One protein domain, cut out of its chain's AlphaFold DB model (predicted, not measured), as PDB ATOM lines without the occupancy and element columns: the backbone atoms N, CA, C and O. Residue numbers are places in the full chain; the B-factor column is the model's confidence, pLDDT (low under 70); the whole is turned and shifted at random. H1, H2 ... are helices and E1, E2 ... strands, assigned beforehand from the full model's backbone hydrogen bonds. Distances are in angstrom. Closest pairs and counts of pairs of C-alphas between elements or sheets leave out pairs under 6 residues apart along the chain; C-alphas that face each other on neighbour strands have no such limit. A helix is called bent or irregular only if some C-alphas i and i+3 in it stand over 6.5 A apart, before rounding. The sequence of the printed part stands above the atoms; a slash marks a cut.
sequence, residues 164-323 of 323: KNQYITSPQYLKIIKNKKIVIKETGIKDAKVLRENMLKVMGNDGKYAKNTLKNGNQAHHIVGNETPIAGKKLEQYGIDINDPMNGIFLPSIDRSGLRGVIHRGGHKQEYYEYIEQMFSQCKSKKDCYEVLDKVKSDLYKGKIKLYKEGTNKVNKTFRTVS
ATOM      1  N   LYS A 164     -22.888  -8.867 -47.295       88.19
ATOM      2  CA  LYS A 164     -23.234  -8.736 -45.868       88.19
ATOM      3  C   LYS A 164     -24.599  -9.334 -45.516       88.19
ATOM      4  O   LYS A 164     -24.859  -9.649 -44.367       88.19
ATOM      5  N   ASN A 165     -25.486  -9.488 -46.504       92.12
ATOM      6  CA  ASN A 165     -26.808 -10.078 -46.317       92.12
ATOM      7  C   ASN A 165     -26.818 -11.608 -46.442       92.12
ATOM      8  O   ASN A 165     -27.864 -12.226 -46.248       92.12
ATOM      9  N   GLN A 166     -25.681 -12.214 -46.792       96.88
ATOM     10  CA  GLN A 166     -25.529 -13.659 -46.970       96.88
ATOM     11  C   GLN A 166     -24.497 -14.276 -46.033       96.88
ATOM     12  O   GLN A 166     -24.594 -15.465 -45.749       96.88
ATOM     13  N   TYR A 167     -23.529 -13.500 -45.556       97.75
ATOM     14  CA  TYR A 167     -22.554 -13.957 -44.580       97.75
ATOM     15  C   TYR A 167     -21.910 -12.785 -43.844       97.75
ATOM     16  O   TYR A 167     -21.930 -11.652 -44.329       97.75
ATOM     17  N   ILE A 168     -21.309 -13.078 -42.692       96.25
ATOM     18  CA  ILE A 168     -20.517 -12.120 -41.926       96.25
ATOM     19  C   ILE A 168     -19.028 -12.258 -42.241       96.25
ATOM     20  O   ILE A 168     -18.564 -13.371 -42.486       96.25
ATOM     21  N   THR A 169     -18.284 -11.151 -42.271       96.88
ATOM     22  CA  THR A 169     -16.821 -11.177 -42.436       96.88
ATOM     23  C   THR A 169     -16.099 -11.246 -41.096       96.88
ATOM     24  O   THR A 169     -16.652 -10.840 -40.072       96.88
ATOM     25  N   SER A 170     -14.845 -11.690 -41.091       95.94
ATOM     26  CA  SER A 170     -14.038 -11.786 -39.872       95.94
ATOM     27  C   SER A 170     -13.919 -10.467 -39.099       95.94
ATOM     28  O   SER A 170     -14.155 -10.499 -37.889       95.94
ATOM     29  N   PRO A 171     -13.705  -9.277 -39.710       94.38
ATOM     30  CA  PRO A 171     -13.630  -8.040 -38.931       94.38
ATOM     31  C   PRO A 171     -14.976  -7.676 -38.291       94.38
ATOM     32  O   PRO A 171     -15.023  -7.158 -37.176       94.38
ATOM     33  N   GLN A 172     -16.086  -7.963 -38.982       93.38
ATOM     34  CA  GLN A 172     -17.431  -7.738 -38.453       93.38
ATOM     35  C   GLN A 172     -17.739  -8.696 -37.302       93.38
ATOM     36  O   GLN A 172     -18.234  -8.265 -36.262       93.38
ATOM     37  N   TYR A 173     -17.408  -9.975 -37.472       94.94
ATOM     38  CA  TYR A 173     -17.606 -11.010 -36.469       94.94
ATOM     39  C   TYR A 173     -16.828 -10.707 -35.187       94.94
ATOM     40  O   TYR A 173     -17.430 -10.600 -34.121       94.94
ATOM     41  N   LEU A 174     -15.520 -10.447 -35.306       92.56
ATOM     42  CA  LEU A 174     -14.643 -10.114 -34.180       92.56
ATOM     43  C   LEU A 174     -15.130  -8.876 -33.411       92.56
ATOM     44  O   LEU A 174     -15.115  -8.862 -32.180       92.56
ATOM     45  N   LYS A 175     -15.626  -7.850 -34.118       91.88
ATOM     46  CA  LYS A 175     -16.222  -6.659 -33.492       91.88
ATOM     47  C   LYS A 175     -17.471  -7.000 -32.674       91.88
ATOM     48  O   LYS A 175     -17.677  -6.429 -31.606       91.88
ATOM     49  N   ILE A 176     -18.311  -7.903 -33.172       90.19
ATOM     50  CA  ILE A 176     -19.572  -8.281 -32.527       90.19
ATOM     51  C   ILE A 176     -19.323  -9.146 -31.290       90.19
ATOM     52  O   ILE A 176     -19.862  -8.841 -30.227       90.19
ATOM     53  N   ILE A 177     -18.478 -10.173 -31.400       87.62
ATOM     54  CA  ILE A 177     -18.188 -11.077 -30.277       87.62
ATOM     55  C   ILE A 177     -17.404 -10.372 -29.160       87.62
ATOM     56  O   ILE A 177     -17.658 -10.629 -27.985       87.62
ATOM     57  N   LYS A 178     -16.522  -9.410 -29.491       86.94
ATOM     58  CA  LYS A 178     -15.794  -8.605 -28.490       86.94
ATOM     59  C   LYS A 178     -16.740  -7.809 -27.591       86.94
ATOM     60  O   LYS A 178     -16.459  -7.628 -26.410       86.94
ATOM     61  N   ASN A 179     -17.884  -7.387 -28.125       80.88
ATOM     62  CA  ASN A 179     -18.893  -6.658 -27.364       80.88
ATOM     63  C   ASN A 179     -19.705  -7.563 -26.411       80.88
ATOM     64  O   ASN A 179     -20.618  -7.052 -25.769       80.88
ATOM     65  N   LYS A 180     -19.413  -8.877 -26.331       68.88
ATOM     66  CA  LYS A 180     -19.977  -9.912 -25.426       68.88
ATOM     67  C   LYS A 180     -21.512 -10.004 -25.321       68.88
ATOM     68  O   LYS A 180     -22.028 -10.794 -24.543       68.88
ATOM     69  N   LYS A 181     -22.269  -9.259 -26.130       75.25
ATOM     70  CA  LYS A 181     -23.745  -9.263 -26.124       75.25
ATOM     71  C   LYS A 181     -24.364 -10.445 -26.870       75.25
ATOM     72  O   LYS A 181     -25.569 -10.656 -26.779       75.25
ATOM     73  N   ILE A 182     -23.573 -11.188 -27.644       85.00
ATOM     74  CA  ILE A 182     -24.065 -12.286 -28.473       85.00
ATOM     75  C   ILE A 182     -23.330 -13.568 -28.105       85.00
ATOM     76  O   ILE A 182     -22.134 -13.688 -28.337       85.00
ATOM     77  N   VAL A 183     -24.086 -14.522 -27.570       86.75
ATOM     78  CA  VAL A 183     -23.635 -15.895 -27.319       86.75
ATOM     79  C   VAL A 183     -24.067 -16.766 -28.496       86.75
ATOM     80  O   VAL A 183     -25.250 -16.761 -28.845       86.75
ATOM     81  N   ILE A 184     -23.144 -17.487 -29.123       92.56
ATOM     82  CA  ILE A 184     -23.465 -18.489 -30.151       92.56
ATOM     83  C   ILE A 184     -23.650 -19.863 -29.501       92.56
ATOM     84  O   ILE A 184     -23.145 -20.106 -28.409       92.56
ATOM     85  N   LYS A 185     -24.427 -20.740 -30.138       95.38
ATOM     86  CA  LYS A 185     -24.614 -22.115 -29.677       95.38
ATOM     87  C   LYS A 185     -23.506 -22.985 -30.262       95.38
ATOM     88  O   LYS A 185     -23.488 -23.193 -31.472       95.38
ATOM     89  N   GLU A 186     -22.628 -23.480 -29.406       94.69
ATOM     90  CA  GLU A 186     -21.556 -24.411 -29.763       94.69
ATOM     91  C   GLU A 186     -22.009 -25.824 -29.399       94.69
ATOM     92  O   GLU A 186     -22.538 -26.052 -28.308       94.69
ATOM     93  N   THR A 187     -21.897 -26.761 -30.336       94.75
ATOM     94  CA  THR A 187     -22.379 -28.140 -30.143       94.75
ATOM     95  C   THR A 187     -21.323 -29.183 -30.463       94.75
ATOM     96  O   THR A 187     -21.579 -30.360 -30.233       94.75
ATOM     97  N   GLY A 188     -20.192 -28.803 -31.069       93.50
ATOM     98  CA  GLY A 188     -19.157 -29.721 -31.563       93.50
ATOM     99  C   GLY A 188     -19.588 -30.598 -32.748       93.50
ATOM    100  O   GLY A 188     -18.751 -31.089 -33.496       93.50
ATOM    101  N   ILE A 189     -20.892 -30.769 -32.964       95.00
ATOM    102  CA  ILE A 189     -21.477 -31.620 -34.003       95.00
ATOM    103  C   ILE A 189     -22.098 -30.750 -35.098       95.00
ATOM    104  O   ILE A 189     -22.862 -29.827 -34.807       95.00
ATOM    105  N   LYS A 190     -21.799 -31.062 -36.366       96.06
ATOM    106  CA  LYS A 190     -22.308 -30.344 -37.544       96.06
ATOM    107  C   LYS A 190     -23.838 -30.370 -37.606       96.06
ATOM    108  O   LYS A 190     -24.435 -31.424 -37.807       96.06
ATOM    109  N   ASP A 191     -24.457 -29.192 -37.557       97.12
ATOM    110  CA  ASP A 191     -25.909 -29.025 -37.659       97.12
ATOM    111  C   ASP A 191     -26.258 -27.746 -38.446       97.12
ATOM    112  O   ASP A 191     -25.985 -26.615 -38.034       97.12
ATOM    113  N   ALA A 192     -26.889 -27.915 -39.613       94.94
ATOM    114  CA  ALA A 192     -27.260 -26.809 -40.502       94.94
ATOM    115  C   ALA A 192     -28.290 -25.850 -39.886       94.94
ATOM    116  O   ALA A 192     -28.312 -24.663 -40.231       94.94
ATOM    117  N   LYS A 193     -29.144 -26.338 -38.981       97.44
ATOM    118  CA  LYS A 193     -30.108 -25.517 -38.251       97.44
ATOM    119  C   LYS A 193     -29.389 -24.660 -37.213       97.44
ATOM    120  O   LYS A 193     -29.611 -23.450 -37.198       97.44
ATOM    121  N   VAL A 194     -28.480 -25.249 -36.434       98.44
ATOM    122  CA  VAL A 194     -27.673 -24.510 -35.446       98.44
ATOM    123  C   VAL A 194     -26.794 -23.465 -36.133       98.44
ATOM    124  O   VAL A 194     -26.820 -22.299 -35.739       98.44
ATOM    125  N   LEU A 195     -26.105 -23.823 -37.226       98.44
ATOM    126  CA  LEU A 195     -25.331 -22.859 -38.016       98.44
ATOM    127  C   LEU A 195     -26.210 -21.695 -38.491       98.44
ATOM    128  O   LEU A 195     -25.850 -20.529 -38.335       98.44
ATOM    129  N   ARG A 196     -27.387 -21.990 -39.060       98.12
ATOM    130  CA  ARG A 196     -28.327 -20.963 -39.529       98.12
ATOM    131  C   ARG A 196     -28.746 -20.018 -38.404       98.12
ATOM    132  O   ARG A 196     -28.799 -18.807 -38.629       98.12
ATOM    133  N   GLU A 197     -29.075 -20.553 -37.234       97.88
ATOM    134  CA  GLU A 197     -29.464 -19.771 -36.057       97.88
ATOM    135  C   GLU A 197     -28.322 -18.854 -35.605       97.88
ATOM    136  O   GLU A 197     -28.524 -17.642 -35.487       97.88
ATOM    137  N   ASN A 198     -27.112 -19.398 -35.467       97.75
ATOM    138  CA  ASN A 198     -25.912 -18.644 -35.107       97.75
ATOM    139  C   ASN A 198     -25.620 -17.524 -36.120       97.75
ATOM    140  O   ASN A 198     -25.428 -16.367 -35.736       97.75
ATOM    141  N   MET A 199     -25.654 -17.831 -37.423       98.06
ATOM    142  CA  MET A 199     -25.468 -16.843 -38.490       98.06
ATOM    143  C   MET A 199     -26.484 -15.703 -38.395       98.06
ATOM    144  O   MET A 199     -26.108 -14.533 -38.402       98.06
ATOM    145  N   LEU A 200     -27.780 -16.019 -38.287       96.69
ATOM    146  CA  LEU A 200     -28.832 -15.003 -38.196       96.69
ATOM    147  C   LEU A 200     -28.718 -14.160 -36.923       96.69
ATOM    148  O   LEU A 200     -29.051 -12.973 -36.963       96.69
ATOM    149  N   LYS A 201     -28.257 -14.755 -35.818       95.38
ATOM    150  CA  LYS A 201     -28.049 -14.062 -34.546       95.38
ATOM    151  C   LYS A 201     -26.968 -12.994 -34.669       95.38
ATOM    152  O   LYS A 201     -27.209 -11.849 -34.303       95.38
ATOM    153  N   VAL A 202     -25.817 -13.337 -35.247       94.75
ATOM    154  CA  VAL A 202     -24.699 -12.395 -35.413       94.75
ATOM    155  C   VAL A 202     -24.969 -11.382 -36.532       94.75
ATOM    156  O   VAL A 202     -24.673 -10.202 -36.378       94.75
ATOM    157  N   MET A 203     -25.582 -11.797 -37.643       93.62
ATOM    158  CA  MET A 203     -25.887 -10.887 -38.757       93.62
ATOM    159  C   MET A 203     -27.010  -9.884 -38.443       93.62
ATOM    160  O   MET A 203     -27.138  -8.870 -39.132       93.62
ATOM    161  N   GLY A 204     -27.868 -10.162 -37.455       92.12
ATOM    162  CA  GLY A 204     -28.959  -9.272 -37.053       92.12
ATOM    163  C   GLY A 204     -29.852  -8.847 -38.227       92.12
ATOM    164  O   GLY A 204     -30.406  -9.680 -38.954       92.12
ATOM    165  N   ASN A 205     -29.986  -7.533 -38.432       89.00
ATOM    166  CA  ASN A 205     -30.810  -6.956 -39.500       89.00
ATOM    167  C   ASN A 205     -30.274  -7.230 -40.910       89.00
ATOM    168  O   ASN A 205     -31.066  -7.285 -41.857       89.00
ATOM    169  N   ASP A 206     -28.969  -7.452 -41.074       88.25
ATOM    170  CA  ASP A 206     -28.414  -7.784 -42.386       88.25
ATOM    171  C   ASP A 206     -28.888  -9.172 -42.858       88.25
ATOM    172  O   ASP A 206     -29.082  -9.376 -44.059       88.25
ATOM    173  N   GLY A 207     -29.214 -10.084 -41.932       90.44
ATOM    174  CA  GLY A 207     -29.774 -11.410 -42.220       90.44
ATOM    175  C   GLY A 207     -31.250 -11.423 -42.656       90.44
ATOM    176  O   GLY A 207     -31.782 -12.487 -42.982       90.44
ATOM    177  N   LYS A 208     -31.947 -10.272 -42.701       89.88
ATOM    178  CA  LYS A 208     -33.396 -10.208 -43.005       89.88
ATOM    179  C   LYS A 208     -33.782 -10.849 -44.343       89.88
ATOM    180  O   LYS A 208     -34.846 -11.452 -44.466       89.88
ATOM    181  N   TYR A 209     -32.905 -10.762 -45.343       87.56
ATOM    182  CA  TYR A 209     -33.156 -11.355 -46.657       87.56
ATOM    183  C   TYR A 209     -33.057 -12.879 -46.639       87.56
ATOM    184  O   TYR A 209     -33.840 -13.529 -47.329       87.56
ATOM    185  N   ALA A 210     -32.156 -13.440 -45.828       91.12
ATOM    186  CA  ALA A 210     -32.038 -14.880 -45.635       91.12
ATOM    187  C   ALA A 210     -33.214 -15.456 -44.822       91.12
ATOM    188  O   ALA A 210     -33.616 -16.595 -45.071       91.12
ATOM    189  N   LYS A 211     -33.808 -14.672 -43.905       91.44
ATOM    190  CA  LYS A 211     -35.023 -15.051 -43.150       91.44
ATOM    191  C   LYS A 211     -36.252 -15.228 -44.049       91.44
ATOM    192  O   LYS A 211     -37.039 -16.137 -43.820       91.44
ATOM    193  N   ASN A 212     -36.403 -14.408 -45.094       87.19
ATOM    194  CA  ASN A 212     -37.517 -14.518 -46.043       87.19
ATOM    195  C   ASN A 212     -37.275 -15.636 -47.077       87.19
ATOM    196  O   ASN A 212     -36.990 -15.370 -48.245       87.19
ATOM    197  N   THR A 213     -37.376 -16.893 -46.645       84.50
ATOM    198  CA  THR A 213     -37.129 -18.084 -47.480       84.50
ATOM    199  C   THR A 213     -38.154 -18.260 -48.601       84.50
ATOM    200  O   THR A 213     -37.804 -18.778 -49.660       84.50
ATOM    201  N   LEU A 214     -39.387 -17.770 -48.421       80.75
ATOM    202  CA  LEU A 214     -40.427 -17.782 -49.457       80.75
ATOM    203  C   LEU A 214     -39.995 -16.992 -50.699       80.75
ATOM    204  O   LEU A 214     -40.122 -17.470 -51.828       80.75
ATOM    205  N   LYS A 215     -39.450 -15.785 -50.496       77.88
ATOM    206  CA  LYS A 215     -38.950 -14.934 -51.585       77.88
ATOM    207  C   LYS A 215     -37.529 -15.312 -52.006       77.88
ATOM    208  O   LYS A 215     -37.203 -15.299 -53.191       77.88
ATOM    209  N   ASN A 216     -36.684 -15.647 -51.037       86.00
ATOM    210  CA  ASN A 216     -35.257 -15.869 -51.220       86.00
ATOM    211  C   ASN A 216     -34.886 -17.287 -50.799       86.00
ATOM    212  O   ASN A 216     -34.130 -17.449 -49.847       86.00
ATOM    213  N   GLY A 217     -35.404 -18.306 -51.490       93.31
ATOM    214  CA  GLY A 217     -35.067 -19.705 -51.197       93.31
ATOM    215  C   GLY A 217     -33.556 -19.882 -51.022       93.31
ATOM    216  O   GLY A 217     -32.780 -19.528 -51.918       93.31
ATOM    217  N   ASN A 218     -33.144 -20.323 -49.835       96.12
ATOM    218  CA  ASN A 218     -31.747 -20.425 -49.434       96.12
ATOM    219  C   ASN A 218     -31.546 -21.506 -48.376       96.12
ATOM    220  O   ASN A 218     -32.505 -21.936 -47.735       96.12
ATOM    221  N   GLN A 219     -30.291 -21.892 -48.188       95.12
ATOM    222  CA  GLN A 219     -29.838 -22.779 -47.124       95.12
ATOM    223  C   GLN A 219     -28.567 -22.201 -46.498       95.12
ATOM    224  O   GLN A 219     -27.800 -21.514 -47.177       95.12
ATOM    225  N   ALA A 220     -28.366 -22.454 -45.202       97.12
ATOM    226  CA  ALA A 220     -27.054 -22.259 -44.597       97.12
ATOM    227  C   ALA A 220     -26.136 -23.367 -45.115       97.12
ATOM    228  O   ALA A 220     -26.502 -24.541 -45.074       97.12
ATOM    229  N   HIS A 221     -24.988 -22.975 -45.642       97.12
ATOM    230  CA  HIS A 221     -23.979 -23.877 -46.157       97.12
ATOM    231  C   HIS A 221     -22.745 -23.766 -45.268       97.12
ATOM    232  O   HIS A 221     -22.160 -22.684 -45.165       97.12
ATOM    233  N   HIS A 222     -22.394 -24.879 -44.627       97.75
ATOM    234  CA  HIS A 222     -21.102 -25.072 -43.978       97.75
ATOM    235  C   HIS A 222     -20.002 -25.084 -45.035       97.75
ATOM    236  O   HIS A 222     -20.135 -25.789 -46.032       97.75
ATOM    237  N   ILE A 223     -18.933 -24.326 -44.807       97.62
ATOM    238  CA  ILE A 223     -17.736 -24.374 -45.652       97.62
ATOM    239  C   ILE A 223     -16.885 -25.588 -45.295       97.62
ATOM    240  O   ILE A 223     -16.512 -26.364 -46.167       97.62
ATOM    241  N   VAL A 224     -16.596 -25.746 -44.007       97.69
ATOM    242  CA  VAL A 224     -15.967 -26.937 -43.441       97.69
ATOM    243  C   VAL A 224     -17.074 -27.864 -42.957       97.69
ATOM    244  O   VAL A 224     -17.918 -27.453 -42.155       97.69
ATOM    245  N   GLY A 225     -17.089 -29.090 -43.479       93.19
ATOM    246  CA  GLY A 225     -18.076 -30.132 -43.196       93.19
ATOM    247  C   GLY A 225     -17.450 -31.430 -42.680       93.19
ATOM    248  O   GLY A 225     -16.297 -31.448 -42.256       93.19
ATOM    249  N   ASN A 226     -18.213 -32.528 -42.732       92.12
ATOM    250  CA  ASN A 226     -17.738 -33.845 -42.283       92.12
ATOM    251  C   ASN A 226     -16.733 -34.443 -43.280       92.12
ATOM    252  O   ASN A 226     -15.854 -35.212 -42.913       92.12
ATOM    253  N   GLU A 227     -16.867 -34.058 -44.545       94.56
ATOM    254  CA  GLU A 227     -16.073 -34.495 -45.686       94.56
ATOM    255  C   GLU A 227     -14.749 -33.716 -45.821       94.56
ATOM    256  O   GLU A 227     -14.004 -33.923 -46.774       94.56
ATOM    257  N   THR A 228     -14.450 -32.822 -44.870       96.00
ATOM    258  CA  THR A 228     -13.205 -32.033 -44.797       96.00
ATOM    259  C   THR A 228     -12.542 -32.193 -43.417       96.00
ATOM    260  O   THR A 228     -12.522 -31.240 -42.627       96.00
ATOM    261  N   PRO A 229     -12.082 -33.405 -43.052       96.50
ATOM    262  CA  PRO A 229     -11.546 -33.703 -41.724       96.50
ATOM    263  C   PRO A 229     -10.301 -32.892 -41.323       96.50
ATOM    264  O   PRO A 229     -10.152 -32.591 -40.137       96.50
ATOM    265  N   ILE A 230      -9.403 -32.517 -42.244       96.31
ATOM    266  CA  ILE A 230      -8.197 -31.733 -41.904       96.31
ATOM    267  C   ILE A 230      -8.607 -30.312 -41.498       96.31
ATOM    268  O   ILE A 230      -8.181 -29.811 -40.456       96.31
ATOM    269  N   ALA A 231      -9.481 -29.681 -42.275       98.06
ATOM    270  CA  ALA A 231     -10.065 -28.383 -41.988       98.06
ATOM    271  C   ALA A 231     -10.902 -28.419 -40.704       98.06
ATOM    272  O   ALA A 231     -10.801 -27.502 -39.892       98.06
ATOM    273  N   GLY A 232     -11.665 -29.495 -40.481       97.75
ATOM    274  CA  GLY A 232     -12.417 -29.719 -39.243       97.75
ATOM    275  C   GLY A 232     -11.510 -29.714 -38.012       97.75
ATOM    276  O   GLY A 232     -11.735 -28.931 -37.090       97.75
ATOM    277  N   LYS A 233     -10.417 -30.487 -38.047       97.38
ATOM    278  CA  LYS A 233      -9.400 -30.496 -36.981       97.38
ATOM    279  C   LYS A 233      -8.749 -29.129 -36.779       97.38
ATOM    280  O   LYS A 233      -8.461 -28.754 -35.651       97.38
ATOM    281  N   LYS A 234      -8.520 -28.363 -37.852       98.12
ATOM    282  CA  LYS A 234      -7.985 -26.994 -37.753       98.12
ATOM    283  C   LYS A 234      -8.964 -26.040 -37.071       98.12
ATOM    284  O   LYS A 234      -8.534 -25.245 -36.240       98.12
ATOM    285  N   LEU A 235     -10.258 -26.118 -37.389       98.12
ATOM    286  CA  LEU A 235     -11.278 -25.328 -36.695       98.12
ATOM    287  C   LEU A 235     -11.297 -25.650 -35.197       98.12
ATOM    288  O   LEU A 235     -11.202 -24.732 -34.384       98.12
ATOM    289  N   GLU A 236     -11.320 -26.936 -34.846       96.94
ATOM    290  CA  GLU A 236     -11.275 -27.404 -33.458       96.94
ATOM    291  C   GLU A 236     -10.002 -26.934 -32.735       96.94
ATOM    292  O   GLU A 236     -10.091 -26.298 -31.685       96.94
ATOM    293  N   GLN A 237      -8.825 -27.138 -33.342       97.62
ATOM    294  CA  GLN A 237      -7.524 -26.720 -32.806       97.62
ATOM    295  C   GLN A 237      -7.490 -25.229 -32.434       97.62
ATOM    296  O   GLN A 237      -6.837 -24.842 -31.466       97.62
ATOM    297  N   TYR A 238      -8.176 -24.378 -33.201       97.69
ATOM    298  CA  TYR A 238      -8.219 -22.933 -32.973       97.69
ATOM    299  C   TYR A 238      -9.512 -22.450 -32.295       97.69
ATOM    300  O   TYR A 238      -9.794 -21.245 -32.286       97.69
ATOM    301  N   GLY A 239     -10.287 -23.365 -31.704       96.44
ATOM    302  CA  GLY A 239     -11.497 -23.051 -30.945       96.44
ATOM    303  C   GLY A 239     -12.543 -22.330 -31.792       96.44
ATOM    304  O   GLY A 239     -13.023 -21.258 -31.408       96.44
ATOM    305  N   ILE A 240     -12.807 -22.839 -32.992       97.56
ATOM    306  CA  ILE A 240     -13.901 -22.415 -33.867       97.56
ATOM    307  C   ILE A 240     -14.876 -23.590 -33.937       97.56
ATOM    308  O   ILE A 240     -14.560 -24.618 -34.531       97.56
ATOM    309  N   ASP A 241     -16.056 -23.448 -33.333       97.88
ATOM    310  CA  ASP A 241     -17.090 -24.482 -33.412       97.88
ATOM    311  C   ASP A 241     -17.513 -24.710 -34.874       97.88
ATOM    312  O   ASP A 241     -17.557 -23.786 -35.692       97.88
ATOM    313  N   ILE A 242     -17.855 -25.950 -35.219       97.94
ATOM    314  CA  ILE A 242     -18.265 -26.308 -36.581       97.94
ATOM    315  C   ILE A 242     -19.510 -25.527 -37.045       97.94
ATOM    316  O   ILE A 242     -19.683 -25.293 -38.243       97.94
ATOM    317  N   ASN A 243     -20.354 -25.069 -36.115       98.50
ATOM    318  CA  ASN A 243     -21.523 -24.227 -36.362       98.50
ATOM    319  C   ASN A 243     -21.269 -22.735 -36.066       98.50
ATOM    320  O   ASN A 243     -22.230 -21.958 -35.979       98.50
ATOM    321  N   ASP A 244     -20.007 -22.308 -35.930       98.19
ATOM    322  CA  ASP A 244     -19.630 -20.896 -35.830       98.19
ATOM    323  C   ASP A 244     -20.129 -20.138 -37.085       98.19
ATOM    324  O   ASP A 244     -19.942 -20.605 -38.216       98.19
ATOM    325  N   PRO A 245     -20.748 -18.948 -36.935       97.88
ATOM    326  CA  PRO A 245     -21.196 -18.109 -38.051       97.88
ATOM    327  C   PRO A 245     -20.151 -17.864 -39.143       97.88
ATOM    328  O   PRO A 245     -20.513 -17.670 -40.306       97.88
ATOM    329  N   MET A 246     -18.866 -17.845 -38.785       98.19
ATOM    330  CA  MET A 246     -17.757 -17.680 -39.717       98.19
ATOM    331  C   MET A 246     -17.625 -18.843 -40.694       98.19
ATOM    332  O   MET A 246     -17.218 -18.592 -41.832       98.19
ATOM    333  N   ASN A 247     -18.012 -20.056 -40.288       98.62
ATOM    334  CA  ASN A 247     -18.026 -21.261 -41.120       98.62
ATOM    335  C   ASN A 247     -19.248 -21.328 -42.062       98.62
ATOM    336  O   ASN A 247     -19.438 -22.311 -42.777       98.62
ATOM    337  N   GLY A 248     -20.098 -20.295 -42.075       98.19
ATOM    338  CA  GLY A 248     -21.364 -20.301 -42.797       98.19
ATOM    339  C   GLY A 248     -21.505 -19.243 -43.890       98.19
ATOM    340  O   GLY A 248     -21.059 -18.099 -43.773       98.19
ATOM    341  N   ILE A 249     -22.237 -19.607 -44.945       98.44
ATOM    342  CA  ILE A 249     -22.804 -18.679 -45.931       98.44
ATOM    343  C   ILE A 249     -24.225 -19.105 -46.316       98.44
ATOM    344  O   ILE A 249     -24.504 -20.281 -46.532       98.44
ATOM    345  N   PHE A 250     -25.141 -18.145 -46.452       98.25
ATOM    346  CA  PHE A 250     -26.447 -18.392 -47.056       98.25
ATOM    347  C   PHE A 250     -26.308 -18.463 -48.571       98.25
ATOM    348  O   PHE A 250     -26.098 -17.441 -49.232       98.25
ATOM    349  N   LEU A 251     -26.464 -19.663 -49.123       96.94
ATOM    350  CA  LEU A 251     -26.469 -19.892 -50.563       96.94
ATOM    351  C   LEU A 251     -27.901 -20.039 -51.083       96.94
ATOM    352  O   LEU A 251     -28.755 -20.604 -50.392       96.94
ATOM    353  N   PRO A 252     -28.206 -19.529 -52.290       96.31
ATOM    354  CA  PRO A 252     -29.501 -19.760 -52.914       96.31
ATOM    355  C   PRO A 252     -29.750 -21.264 -53.081       96.31
ATOM    356  O   PRO A 252     -28.858 -21.980 -53.509       96.31
ATOM    357  N   SER A 253     -30.963 -21.743 -52.812       94.44
ATOM    358  CA  SER A 253     -31.331 -23.151 -53.060       94.44
ATOM    359  C   SER A 253     -32.021 -23.362 -54.410       94.44
ATOM    360  O   SER A 253     -32.227 -24.487 -54.852       94.44
ATOM    361  N   ILE A 254     -32.390 -22.264 -55.080       91.31
ATOM    362  CA  ILE A 254     -33.144 -22.262 -56.337       91.31
ATOM    363  C   ILE A 254     -32.749 -21.086 -57.240       91.31
ATOM    364  O   ILE A 254     -32.397 -19.994 -56.777       91.31
ATOM    365  N   ASP A 255     -32.924 -21.272 -58.549       88.56
ATOM    366  CA  ASP A 255     -32.597 -20.292 -59.597       88.56
ATOM    367  C   ASP A 255     -33.406 -18.986 -59.459       88.56
ATOM    368  O   ASP A 255     -32.972 -17.920 -59.901       88.56
ATOM    369  N   ARG A 256     -34.583 -19.043 -58.817       84.69
ATOM    370  CA  ARG A 256     -35.455 -17.878 -58.579       84.69
ATOM    371  C   ARG A 256     -35.116 -17.070 -57.322       84.69
ATOM    372  O   ARG A 256     -35.737 -16.037 -57.098       84.69
ATOM    373  N   SER A 257     -34.157 -17.520 -56.512       90.94
ATOM    374  CA  SER A 257     -33.786 -16.836 -55.271       90.94
ATOM    375  C   SER A 257     -33.218 -15.440 -55.542       90.94
ATOM    376  O   SER A 257     -32.476 -15.232 -56.511       90.94
ATOM    377  N   GLY A 258     -33.549 -14.485 -54.671       82.69
ATOM    378  CA  GLY A 258     -32.930 -13.163 -54.652       82.69
ATOM    379  C   GLY A 258     -31.480 -13.169 -54.153       82.69
ATOM    380  O   GLY A 258     -30.778 -12.186 -54.367       82.69
ATOM    381  N   LEU A 259     -31.016 -14.262 -53.533       91.94
ATOM    382  CA  LEU A 259     -29.611 -14.419 -53.150       91.94
ATOM    383  C   LEU A 259     -28.723 -14.723 -54.362       91.94
ATOM    384  O   LEU A 259     -29.163 -15.292 -55.370       91.94
ATOM    385  N   ARG A 260     -27.451 -14.350 -54.241       88.94
ATOM    386  CA  ARG A 260     -26.402 -14.525 -55.247       88.94
ATOM    387  C   ARG A 260     -25.440 -15.648 -54.861       88.94
ATOM    388  O   ARG A 260     -25.386 -16.058 -53.707       88.94
ATOM    389  N   GLY A 261     -24.658 -16.107 -55.831       93.69
ATOM    390  CA  GLY A 261     -23.648 -17.149 -55.635       93.69
ATOM    391  C   GLY A 261     -24.091 -18.515 -56.136       93.69
ATOM    392  O   GLY A 261     -25.091 -18.626 -56.854       93.69
ATOM    393  N   VAL A 262     -23.289 -19.530 -55.818       93.69
ATOM    394  CA  VAL A 262     -23.539 -20.921 -56.219       93.69
ATOM    395  C   VAL A 262     -24.862 -21.407 -55.631       93.69
ATOM    396  O   VAL A 262     -25.167 -21.133 -54.472       93.69
ATOM    397  N   ILE A 263     -25.664 -22.104 -56.434       93.94
ATOM    398  CA  ILE A 263     -26.932 -22.684 -55.998       93.94
ATOM    399  C   ILE A 263     -26.656 -23.993 -55.267       93.94
ATOM    400  O   ILE A 263     -26.126 -24.923 -55.862       93.94
ATOM    401  N   HIS A 264     -27.049 -24.060 -53.999       91.94
ATOM    402  CA  HIS A 264     -26.876 -25.223 -53.142       91.94
ATOM    403  C   HIS A 264     -28.030 -26.218 -53.318       91.94
ATOM    404  O   HIS A 264     -29.202 -25.856 -53.205       91.94
ATOM    405  N   ARG A 265     -27.688 -27.471 -53.609       87.50
ATOM    406  CA  ARG A 265     -28.599 -28.585 -53.916       87.50
ATOM    407  C   ARG A 265     -28.297 -29.866 -53.124       87.50
ATOM    408  O   ARG A 265     -28.792 -30.922 -53.493       87.50
ATOM    409  N   GLY A 266     -27.506 -29.788 -52.054       81.69
ATOM    410  CA  GLY A 266     -27.064 -30.957 -51.281       81.69
ATOM    411  C   GLY A 266     -25.580 -31.253 -51.483       81.69
ATOM    412  O   GLY A 266     -24.823 -30.312 -51.718       81.69
ATOM    413  N   GLY A 267     -25.184 -32.527 -51.379       80.44
ATOM    414  CA  GLY A 267     -23.781 -32.975 -51.347       80.44
ATOM    415  C   GLY A 267     -22.907 -32.427 -52.479       80.44
ATOM    416  O   GLY A 267     -23.401 -32.132 -53.565       80.44
ATOM    417  N   HIS A 268     -21.615 -32.247 -52.213       86.25
ATOM    418  CA  HIS A 268     -20.681 -31.594 -53.137       86.25
ATOM    419  C   HIS A 268     -19.780 -32.607 -53.835       86.25
ATOM    420  O   HIS A 268     -19.747 -33.789 -53.499       86.25
ATOM    421  N   LYS A 269     -19.056 -32.128 -54.843       87.25
ATOM    422  CA  LYS A 269     -18.014 -32.901 -55.520       87.25
ATOM    423  C   LYS A 269     -16.727 -32.960 -54.687       87.25
ATOM    424  O   LYS A 269     -16.444 -32.029 -53.933       87.25
ATOM    425  N   GLN A 270     -15.927 -34.001 -54.896       89.88
ATOM    426  CA  GLN A 270     -14.686 -34.230 -54.153       89.88
ATOM    427  C   GLN A 270     -13.707 -33.051 -54.257       89.88
ATOM    428  O   GLN A 270     -13.124 -32.642 -53.259       89.88
ATOM    429  N   GLU A 271     -13.607 -32.419 -55.426       91.19
ATOM    430  CA  GLU A 271     -12.652 -31.327 -55.648       91.19
ATOM    431  C   GLU A 271     -13.009 -30.061 -54.854       91.19
ATOM    432  O   GLU A 271     -12.164 -29.195 -54.645       91.19
ATOM    433  N   TYR A 272     -14.270 -29.916 -54.424       93.12
ATOM    434  CA  TYR A 272     -14.624 -28.862 -53.476       93.12
ATOM    435  C   TYR A 272     -14.012 -29.152 -52.104       93.12
ATOM    436  O   TYR A 272     -13.390 -28.264 -51.529       93.12
ATOM    437  N   TYR A 273     -14.140 -30.386 -51.609       94.50
ATOM    438  CA  TYR A 273     -13.573 -30.781 -50.322       94.50
ATOM    439  C   TYR A 273     -12.048 -30.675 -50.333       94.50
ATOM    440  O   TYR A 273     -11.488 -30.032 -49.453       94.50
ATOM    441  N   GLU A 274     -11.384 -31.176 -51.375       94.81
ATOM    442  CA  GLU A 274      -9.929 -31.051 -51.549       94.81
ATOM    443  C   GLU A 274      -9.470 -29.590 -51.565       94.81
ATOM    444  O   GLU A 274      -8.476 -29.241 -50.929       94.81
ATOM    445  N   TYR A 275     -10.223 -28.713 -52.239       94.94
ATOM    446  CA  TYR A 275      -9.947 -27.280 -52.232       94.94
ATOM    447  C   TYR A 275     -10.023 -26.688 -50.816       94.94
ATOM    448  O   TYR A 275      -9.156 -25.900 -50.433       94.94
ATOM    449  N   ILE A 276     -11.034 -27.063 -50.027       96.88
ATOM    450  CA  ILE A 276     -11.146 -26.629 -48.629       96.88
ATOM    451  C   ILE A 276      -9.978 -27.174 -47.799       96.88
ATOM    452  O   ILE A 276      -9.316 -26.393 -47.117       96.88
ATOM    453  N   GLU A 277      -9.665 -28.465 -47.909       97.81
ATOM    454  CA  GLU A 277      -8.563 -29.092 -47.171       97.81
ATOM    455  C   GLU A 277      -7.217 -28.434 -47.478       97.81
ATOM    456  O   GLU A 277      -6.463 -28.087 -46.566       97.81
ATOM    457  N   GLN A 278      -6.937 -28.174 -48.755       96.62
ATOM    458  CA  GLN A 278      -5.719 -27.497 -49.181       96.62
ATOM    459  C   GLN A 278      -5.611 -26.098 -48.569       96.62
ATOM    460  O   GLN A 278      -4.565 -25.748 -48.019       96.62
ATOM    461  N   MET A 279      -6.682 -25.302 -48.623       95.94
ATOM    462  CA  MET A 279      -6.695 -23.955 -48.049       95.94
ATOM    463  C   MET A 279      -6.467 -23.971 -46.526       95.94
ATOM    464  O   MET A 279      -5.746 -23.119 -46.006       95.94
ATOM    465  N   PHE A 280      -7.043 -24.941 -45.811       97.62
ATOM    466  CA  PHE A 280      -6.919 -25.049 -44.353       97.62
ATOM    467  C   PHE A 280      -5.610 -25.690 -43.877       97.62
ATOM    468  O   PHE A 280      -5.156 -25.377 -42.775       97.62
ATOM    469  N   SER A 281      -4.959 -26.520 -44.698       94.81
ATOM    470  CA  SER A 281      -3.661 -27.142 -44.378       94.81
ATOM    471  C   SER A 281      -2.589 -26.123 -43.965       94.81
ATOM    472  O   SER A 281      -1.739 -26.415 -43.126       94.81
ATOM    473  N   GLN A 282      -2.677 -24.904 -44.504       92.50
ATOM    474  CA  GLN A 282      -1.725 -23.818 -44.275       92.50
ATOM    475  C   GLN A 282      -2.064 -22.947 -43.057       92.50
ATOM    476  O   GLN A 282      -1.284 -22.064 -42.707       92.50
ATOM    477  N   CYS A 283      -3.206 -23.172 -42.401       97.00
ATOM    478  CA  CYS A 283      -3.618 -22.374 -41.250       97.00
ATOM    479  C   CYS A 283      -2.739 -22.678 -40.029       97.00
ATOM    480  O   CYS A 283      -2.645 -23.829 -39.579       97.00
ATOM    481  N   LYS A 284      -2.131 -21.625 -39.474       97.50
ATOM    482  CA  LYS A 284      -1.277 -21.658 -38.276       97.50
ATOM    483  C   LYS A 284      -1.898 -20.906 -37.097       97.50
ATOM    484  O   LYS A 284      -1.385 -20.986 -35.982       97.50
ATOM    485  N   SER A 285      -3.011 -20.212 -37.321       98.12
ATOM    486  CA  SER A 285      -3.734 -19.474 -36.292       98.12
ATOM    487  C   SER A 285      -5.250 -19.432 -36.536       98.12
ATOM    488  O   SER A 285      -5.741 -19.689 -37.641       98.12
ATOM    489  N   LYS A 286      -6.002 -19.013 -35.506       97.50
ATOM    490  CA  LYS A 286      -7.440 -18.696 -35.610       97.50
ATOM    491  C   LYS A 286      -7.718 -17.616 -36.660       97.50
ATOM    492  O   LYS A 286      -8.720 -17.677 -37.369       97.50
ATOM    493  N   LYS A 287      -6.818 -16.632 -36.765       97.25
ATOM    494  CA  LYS A 287      -6.911 -15.541 -37.740       97.25
ATOM    495  C   LYS A 287      -6.813 -16.080 -39.168       97.25
ATOM    496  O   LYS A 287      -7.661 -15.732 -39.983       97.25
ATOM    497  N   ASP A 288      -5.867 -16.979 -39.437       98.12
ATOM    498  CA  ASP A 288      -5.688 -17.581 -40.765       98.12
ATOM    499  C   ASP A 288      -6.945 -18.355 -41.188       98.12
ATOM    500  O   ASP A 288      -7.435 -18.190 -42.304       98.12
ATOM    501  N   CYS A 289      -7.529 -19.133 -40.267       98.31
ATOM    502  CA  CYS A 289      -8.779 -19.857 -40.520       98.31
ATOM    503  C   CYS A 289      -9.910 -18.898 -40.916       98.31
ATOM    504  O   CYS A 289     -10.649 -19.148 -41.868       98.31
ATOM    505  N   TYR A 290     -10.039 -17.770 -40.215       98.31
ATOM    506  CA  TYR A 290     -11.032 -16.747 -40.536       98.31
ATOM    507  C   TYR A 290     -10.786 -16.056 -41.882       98.31
ATOM    508  O   TYR A 290     -11.753 -15.798 -42.605       98.31
ATOM    509  N   GLU A 291      -9.534 -15.799 -42.252       98.06
ATOM    510  CA  GLU A 291      -9.177 -15.251 -43.566       98.06
ATOM    511  C   GLU A 291      -9.507 -16.233 -44.698       98.06
ATOM    512  O   GLU A 291     -10.107 -15.843 -45.709       98.06
ATOM    513  N   VAL A 292      -9.206 -17.522 -44.508       98.31
ATOM    514  CA  VAL A 292      -9.588 -18.591 -45.440       98.31
ATOM    515  C   VAL A 292     -11.107 -18.662 -45.586       98.31
ATOM    516  O   VAL A 292     -11.614 -18.630 -46.710       98.31
ATOM    517  N   LEU A 293     -11.851 -18.680 -44.478       98.56
ATOM    518  CA  LEU A 293     -13.315 -18.688 -44.505       98.56
ATOM    519  C   LEU A 293     -13.870 -17.468 -45.247       98.56
ATOM    520  O   LEU A 293     -14.739 -17.613 -46.107       98.56
ATOM    521  N   ASP A 294     -13.365 -16.260 -44.987       98.25
ATOM    522  CA  ASP A 294     -13.778 -15.050 -45.707       98.25
ATOM    523  C   ASP A 294     -13.532 -15.144 -47.214       98.25
ATOM    524  O   ASP A 294     -14.411 -14.784 -48.014       98.25
ATOM    525  N   LYS A 295     -12.371 -15.673 -47.610       97.06
ATOM    526  CA  LYS A 295     -12.047 -15.908 -49.015       97.06
ATOM    527  C   LYS A 295     -13.034 -16.888 -49.648       97.06
ATOM    528  O   LYS A 295     -13.615 -16.563 -50.687       97.06
ATOM    529  N   VAL A 296     -13.273 -18.040 -49.018       96.94
ATOM    530  CA  VAL A 296     -14.188 -19.067 -49.536       96.94
ATOM    531  C   VAL A 296     -15.615 -18.524 -49.649       96.94
ATOM    532  O   VAL A 296     -16.231 -18.664 -50.707       96.94
ATOM    533  N   LYS A 297     -16.130 -17.814 -48.633       98.25
ATOM    534  CA  LYS A 297     -17.453 -17.153 -48.688       98.25
ATOM    535  C   LYS A 297     -17.543 -16.179 -49.860       98.25
ATOM    536  O   LYS A 297     -18.514 -16.203 -50.618       98.25
ATOM    537  N   SER A 298     -16.521 -15.341 -50.044       95.69
ATOM    538  CA  SER A 298     -16.435 -14.417 -51.181       95.69
ATOM    539  C   SER A 298     -16.463 -15.163 -52.517       95.69
ATOM    540  O   SER A 298     -17.158 -14.741 -53.446       95.69
ATOM    541  N   ASP A 299     -15.721 -16.259 -52.631       94.56
ATOM    542  CA  ASP A 299     -15.595 -17.012 -53.872       94.56
ATOM    543  C   ASP A 299     -16.867 -17.809 -54.195       94.56
ATOM    544  O   ASP A 299     -17.307 -17.788 -55.346       94.56
ATOM    545  N   LEU A 300     -17.545 -18.388 -53.201       95.19
ATOM    546  CA  LEU A 300     -18.880 -18.984 -53.345       95.19
ATOM    547  C   LEU A 300     -19.934 -17.933 -53.732       95.19
ATOM    548  O   LEU A 300     -20.709 -18.129 -54.673       95.19
ATOM    549  N   TYR A 301     -19.928 -16.767 -53.080       95.06
ATOM    550  CA  TYR A 301     -20.832 -15.655 -53.395       95.06
ATOM    551  C   TYR A 301     -20.621 -15.109 -54.816       95.06
ATOM    552  O   TYR A 301     -21.572 -14.756 -55.523       95.06
ATOM    553  N   LYS A 302     -19.366 -15.046 -55.272       87.38
ATOM    554  CA  LYS A 302     -19.015 -14.647 -56.643       87.38
ATOM    555  C   LYS A 302     -19.206 -15.791 -57.641       87.38
ATOM    556  O   LYS A 302     -19.275 -15.514 -58.840       87.38
ATOM    557  N   GLY A 303     -19.345 -17.033 -57.177       90.25
ATOM    558  CA  GLY A 303     -19.401 -18.251 -57.987       90.25
ATOM    559  C   GLY A 303     -18.108 -18.506 -58.754       90.25
ATOM    560  O   GLY A 303     -18.162 -18.732 -59.958       90.25
ATOM    561  N   LYS A 304     -16.967 -18.351 -58.075       90.06
ATOM    562  CA  LYS A 304     -15.629 -18.709 -58.567       90.06
ATOM    563  C   LYS A 304     -15.276 -20.168 -58.268       90.06
ATOM    564  O   LYS A 304     -14.498 -20.754 -59.003       90.06
ATOM    565  N   ILE A 305     -15.859 -20.734 -57.212       88.56
ATOM    566  CA  ILE A 305     -15.720 -22.145 -56.844       88.56
ATOM    567  C   ILE A 305     -16.985 -22.876 -57.299       88.56
ATOM    568  O   ILE A 305     -18.090 -22.345 -57.157       88.56
ATOM    569  N   LYS A 306     -16.825 -24.071 -57.869       88.69
ATOM    570  CA  LYS A 306     -17.933 -24.949 -58.264       88.69
ATOM    571  C   LYS A 306     -18.193 -25.954 -57.137       88.69
ATOM    572  O   LYS A 306     -17.253 -26.604 -56.694       88.69
ATOM    573  N   LEU A 307     -19.451 -26.111 -56.721       88.00
ATOM    574  CA  LEU A 307     -19.855 -27.152 -55.756       88.00
ATOM    575  C   LEU A 307     -20.243 -28.468 -56.447       88.00
ATOM    576  O   LEU A 307     -20.197 -29.531 -55.836       88.00
ATOM    577  N   TYR A 308     -20.617 -28.393 -57.728       85.75
ATOM    578  CA  TYR A 308     -21.127 -29.517 -58.514       85.75
ATOM    579  C   TYR A 308     -20.376 -29.652 -59.844       85.75
ATOM    580  O   TYR A 308     -19.606 -28.767 -60.235       85.75
ATOM    581  N   LYS A 309     -20.618 -30.760 -60.553       78.38
ATOM    582  CA  LYS A 309     -20.064 -31.016 -61.889       78.38
ATOM    583  C   LYS A 309     -20.551 -29.984 -62.912       78.38
ATOM    584  O   LYS A 309     -21.582 -29.324 -62.728       78.38
ATOM    585  N   GLU A 310     -19.816 -29.868 -64.011       68.81
ATOM    586  CA  GLU A 310     -20.196 -29.037 -65.157       68.81
ATOM    587  C   GLU A 310     -21.614 -29.375 -65.650       68.81
ATOM    588  O   GLU A 310     -22.067 -30.513 -65.550       68.81
ATOM    589  N   GLY A 311     -22.375 -28.359 -66.063       70.88
ATOM    590  CA  GLY A 311     -23.790 -28.494 -66.437       70.88
ATOM    591  C   GLY A 311     -24.779 -28.535 -65.260       70.88
ATOM    592  O   GLY A 311     -25.913 -28.076 -65.405       70.88
ATOM    593  N   THR A 312     -24.359 -28.996 -64.075       82.81
ATOM    594  CA  THR A 312     -25.216 -29.039 -62.868       82.81
ATOM    595  C   THR A 312     -24.959 -27.888 -61.901       82.81
ATOM    596  O   THR A 312     -25.901 -27.407 -61.258       82.81
ATOM    597  N   ASN A 313     -23.713 -27.413 -61.829       88.44
ATOM    598  CA  ASN A 313     -23.345 -26.235 -61.060       88.44
ATOM    599  C   ASN A 313     -24.029 -25.008 -61.657       88.44
ATOM    600  O   ASN A 313     -23.841 -24.713 -62.825       88.44
ATOM    601  N   LYS A 314     -24.816 -24.286 -60.860       92.81
ATOM    602  CA  LYS A 314     -25.446 -23.035 -61.290       92.81
ATOM    603  C   LYS A 314     -25.085 -21.906 -60.348       92.81
ATOM    604  O   LYS A 314     -24.956 -22.111 -59.145       92.81
ATOM    605  N   VAL A 315     -24.979 -20.695 -60.881       89.62
ATOM    606  CA  VAL A 315     -24.630 -19.493 -60.124       89.62
ATOM    607  C   VAL A 315     -25.642 -18.389 -60.393       89.62
ATOM    608  O   VAL A 315     -25.774 -17.900 -61.518       89.62
ATOM    609  N   ASN A 316     -26.307 -17.920 -59.339       88.38
ATOM    610  CA  ASN A 316     -27.132 -16.719 -59.390       88.38
ATOM    611  C   ASN A 316     -26.235 -15.473 -59.434       88.38
ATOM    612  O   ASN A 316     -25.690 -15.029 -58.421       88.38
ATOM    613  N   LYS A 317     -26.096 -14.877 -60.621       77.38
ATOM    614  CA  LYS A 317     -25.528 -13.535 -60.805       77.38
ATOM    615  C   LYS A 317     -26.649 -12.496 -60.703       77.38
ATOM    616  O   LYS A 317     -27.834 -12.830 -60.696       77.38
ATOM    617  N   THR A 318     -26.274 -11.218 -60.667       63.41
ATOM    618  CA  THR A 318     -27.221 -10.099 -60.525       63.41
ATOM    619  C   THR A 318     -28.354 -10.146 -61.553       63.41
ATOM    620  O   THR A 318     -29.511 -10.020 -61.172       63.41
ATOM    621  N   PHE A 319     -28.028 -10.375 -62.827       55.22
ATOM    622  CA  PHE A 319     -28.990 -10.280 -63.936       55.22
ATOM    623  C   PHE A 319     -29.440 -11.627 -64.500       55.22
ATOM    624  O   PHE A 319     -30.436 -11.692 -65.207       55.22
ATOM    625  N   ARG A 320     -28.701 -12.704 -64.224       65.69
ATOM    626  CA  ARG A 320     -28.969 -14.026 -64.795       65.69
ATOM    627  C   ARG A 320     -28.459 -15.137 -63.895       65.69
ATOM    628  O   ARG A 320     -27.612 -14.901 -63.034       65.69
ATOM    629  N   THR A 321     -28.953 -16.340 -64.125       76.88
ATOM    630  CA  THR A 321     -28.352 -17.565 -63.595       76.88
ATOM    631  C   THR A 321     -27.507 -18.175 -64.706       76.88
ATOM    632  O   THR A 321     -27.957 -18.223 -65.848       76.88
ATOM    633  N   VAL A 322     -26.273 -18.553 -64.393       81.31
ATOM    634  CA  VAL A 322     -25.351 -19.208 -65.338       81.31
ATOM    635  C   VAL A 322     -25.055 -20.620 -64.856       81.31
ATOM    636  O   VAL A 322     -25.062 -20.830 -63.643       81.31
ATOM    637  N   SER A 323     -24.827 -21.546 -65.783       79.94
ATOM    638  CA  SER A 323     -24.220 -22.849 -65.487       79.94
ATOM    639  C   SER A 323     -22.697 -22.754 -65.579       79.94
ATOM    640  O   SER A 323     -22.240 -21.925 -66.398       79.94
TER     641      SER A 323
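AT A GLANCE: This is residues 164 to 323 of the 323 residues of an uncharacterized protein of Prevotella buccalis (UniProt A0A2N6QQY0). A short two-stranded ribbon, E1 and E2, lies in the middle of the domain, with the kinked helix H2 packed on one side of it and the long helix H5 running beside E2 on another. H3 and H4 pair up beyond H5, H4 folding back into H5 as a hairpin, while H1 meets H5 from the other side and the unnamed tail, residues 303 to 323, loops round at one end. The printed part has 160 residues, with five named helices and two named strands in the order H1, H2, E1, H3, E2, H4, H5; the strands are antiparallel, in the order E1 - E2. The class is mostly helix, with 77 residues, under half, in named elements. The whole is compact, with a radius of gyration of the C-alphas of 14.8 A, and rounded, spanning 39 by 34 by 24 A.

HOW THE PARTS SIT: H1, residues 170 to 178, only just touches H5, residues 286 to 302, with 3 pairs of C-alphas within 8 A; the closest are those of Ser 170 and Tyr 290, 5.8 A apart, and the two run opposite ways at a steep tilt of 52 degrees. H2, residues 192 to 211, has a kink of 141 degrees near residue 205 and is irregular, with C-alphas 202 and 205 9.1 A apart. H1 and H2 are close but not clearly touching, the closest C-alphas being those of Ile 176 and Val 202, 7.2 A apart. The closest C-alphas of H2 and E1, residues 218 to 222, are those of Arg 196 and Ala 220, 5.4 A apart. E1 is antiparallel to E2, residues 248 to 252, with N 221 and O 249 2.9 A apart and N 219 and O 251 3.0 A apart, within hydrogen-bond range. H3, residues 229 to 237, touches H4, residues 270 to 281, the same way at a shallow tilt of 33 degrees, only just short of steep; the closest C-alphas are those of Ala 231 and Phe 280, 5.2 A apart. H4 and H5 form a helical hairpin that only just touches, with 3 pairs of C-alphas within 8 A, the closest those of Met 279 and Val 292, 6.6 A apart. H5 is the hub, and it also touches H3, only at their ends. The closest C-alphas of E2 and H5 are those of Ile 249 and Lys 297, 6.2 A apart, while H2 and H5 are apart. Each O i to N i+4 pair is within hydrogen-bond range in H1, H3, H4 and H5; in H2 10 of 16 are.

IN THESE COORDINATES: H1 begins at C-alpha 170, (-14.038, -11.786, -39.872). H2 is 14.3 A from first to last C-alpha, E1 12.8 A, E2 13.0 A and H4 16.4 A. H5 is 24.3 A long and ends at C-alpha 302, (-19.015, -14.647, -56.643).

THE WHOLE: The C-alphas of Lys 180 and Gly 311 are the two farthest apart, at 45.2 A. The printed part has no cut, and the links H1 to H2 and E2 to H4 are long. Residues 315 to 316 pair antiparallel with residues 261 to 262 and with residues 321 to 322. The mean pLDDT of the printed part is 91.9, with residues 180, 310 and 318 to 320 under 70.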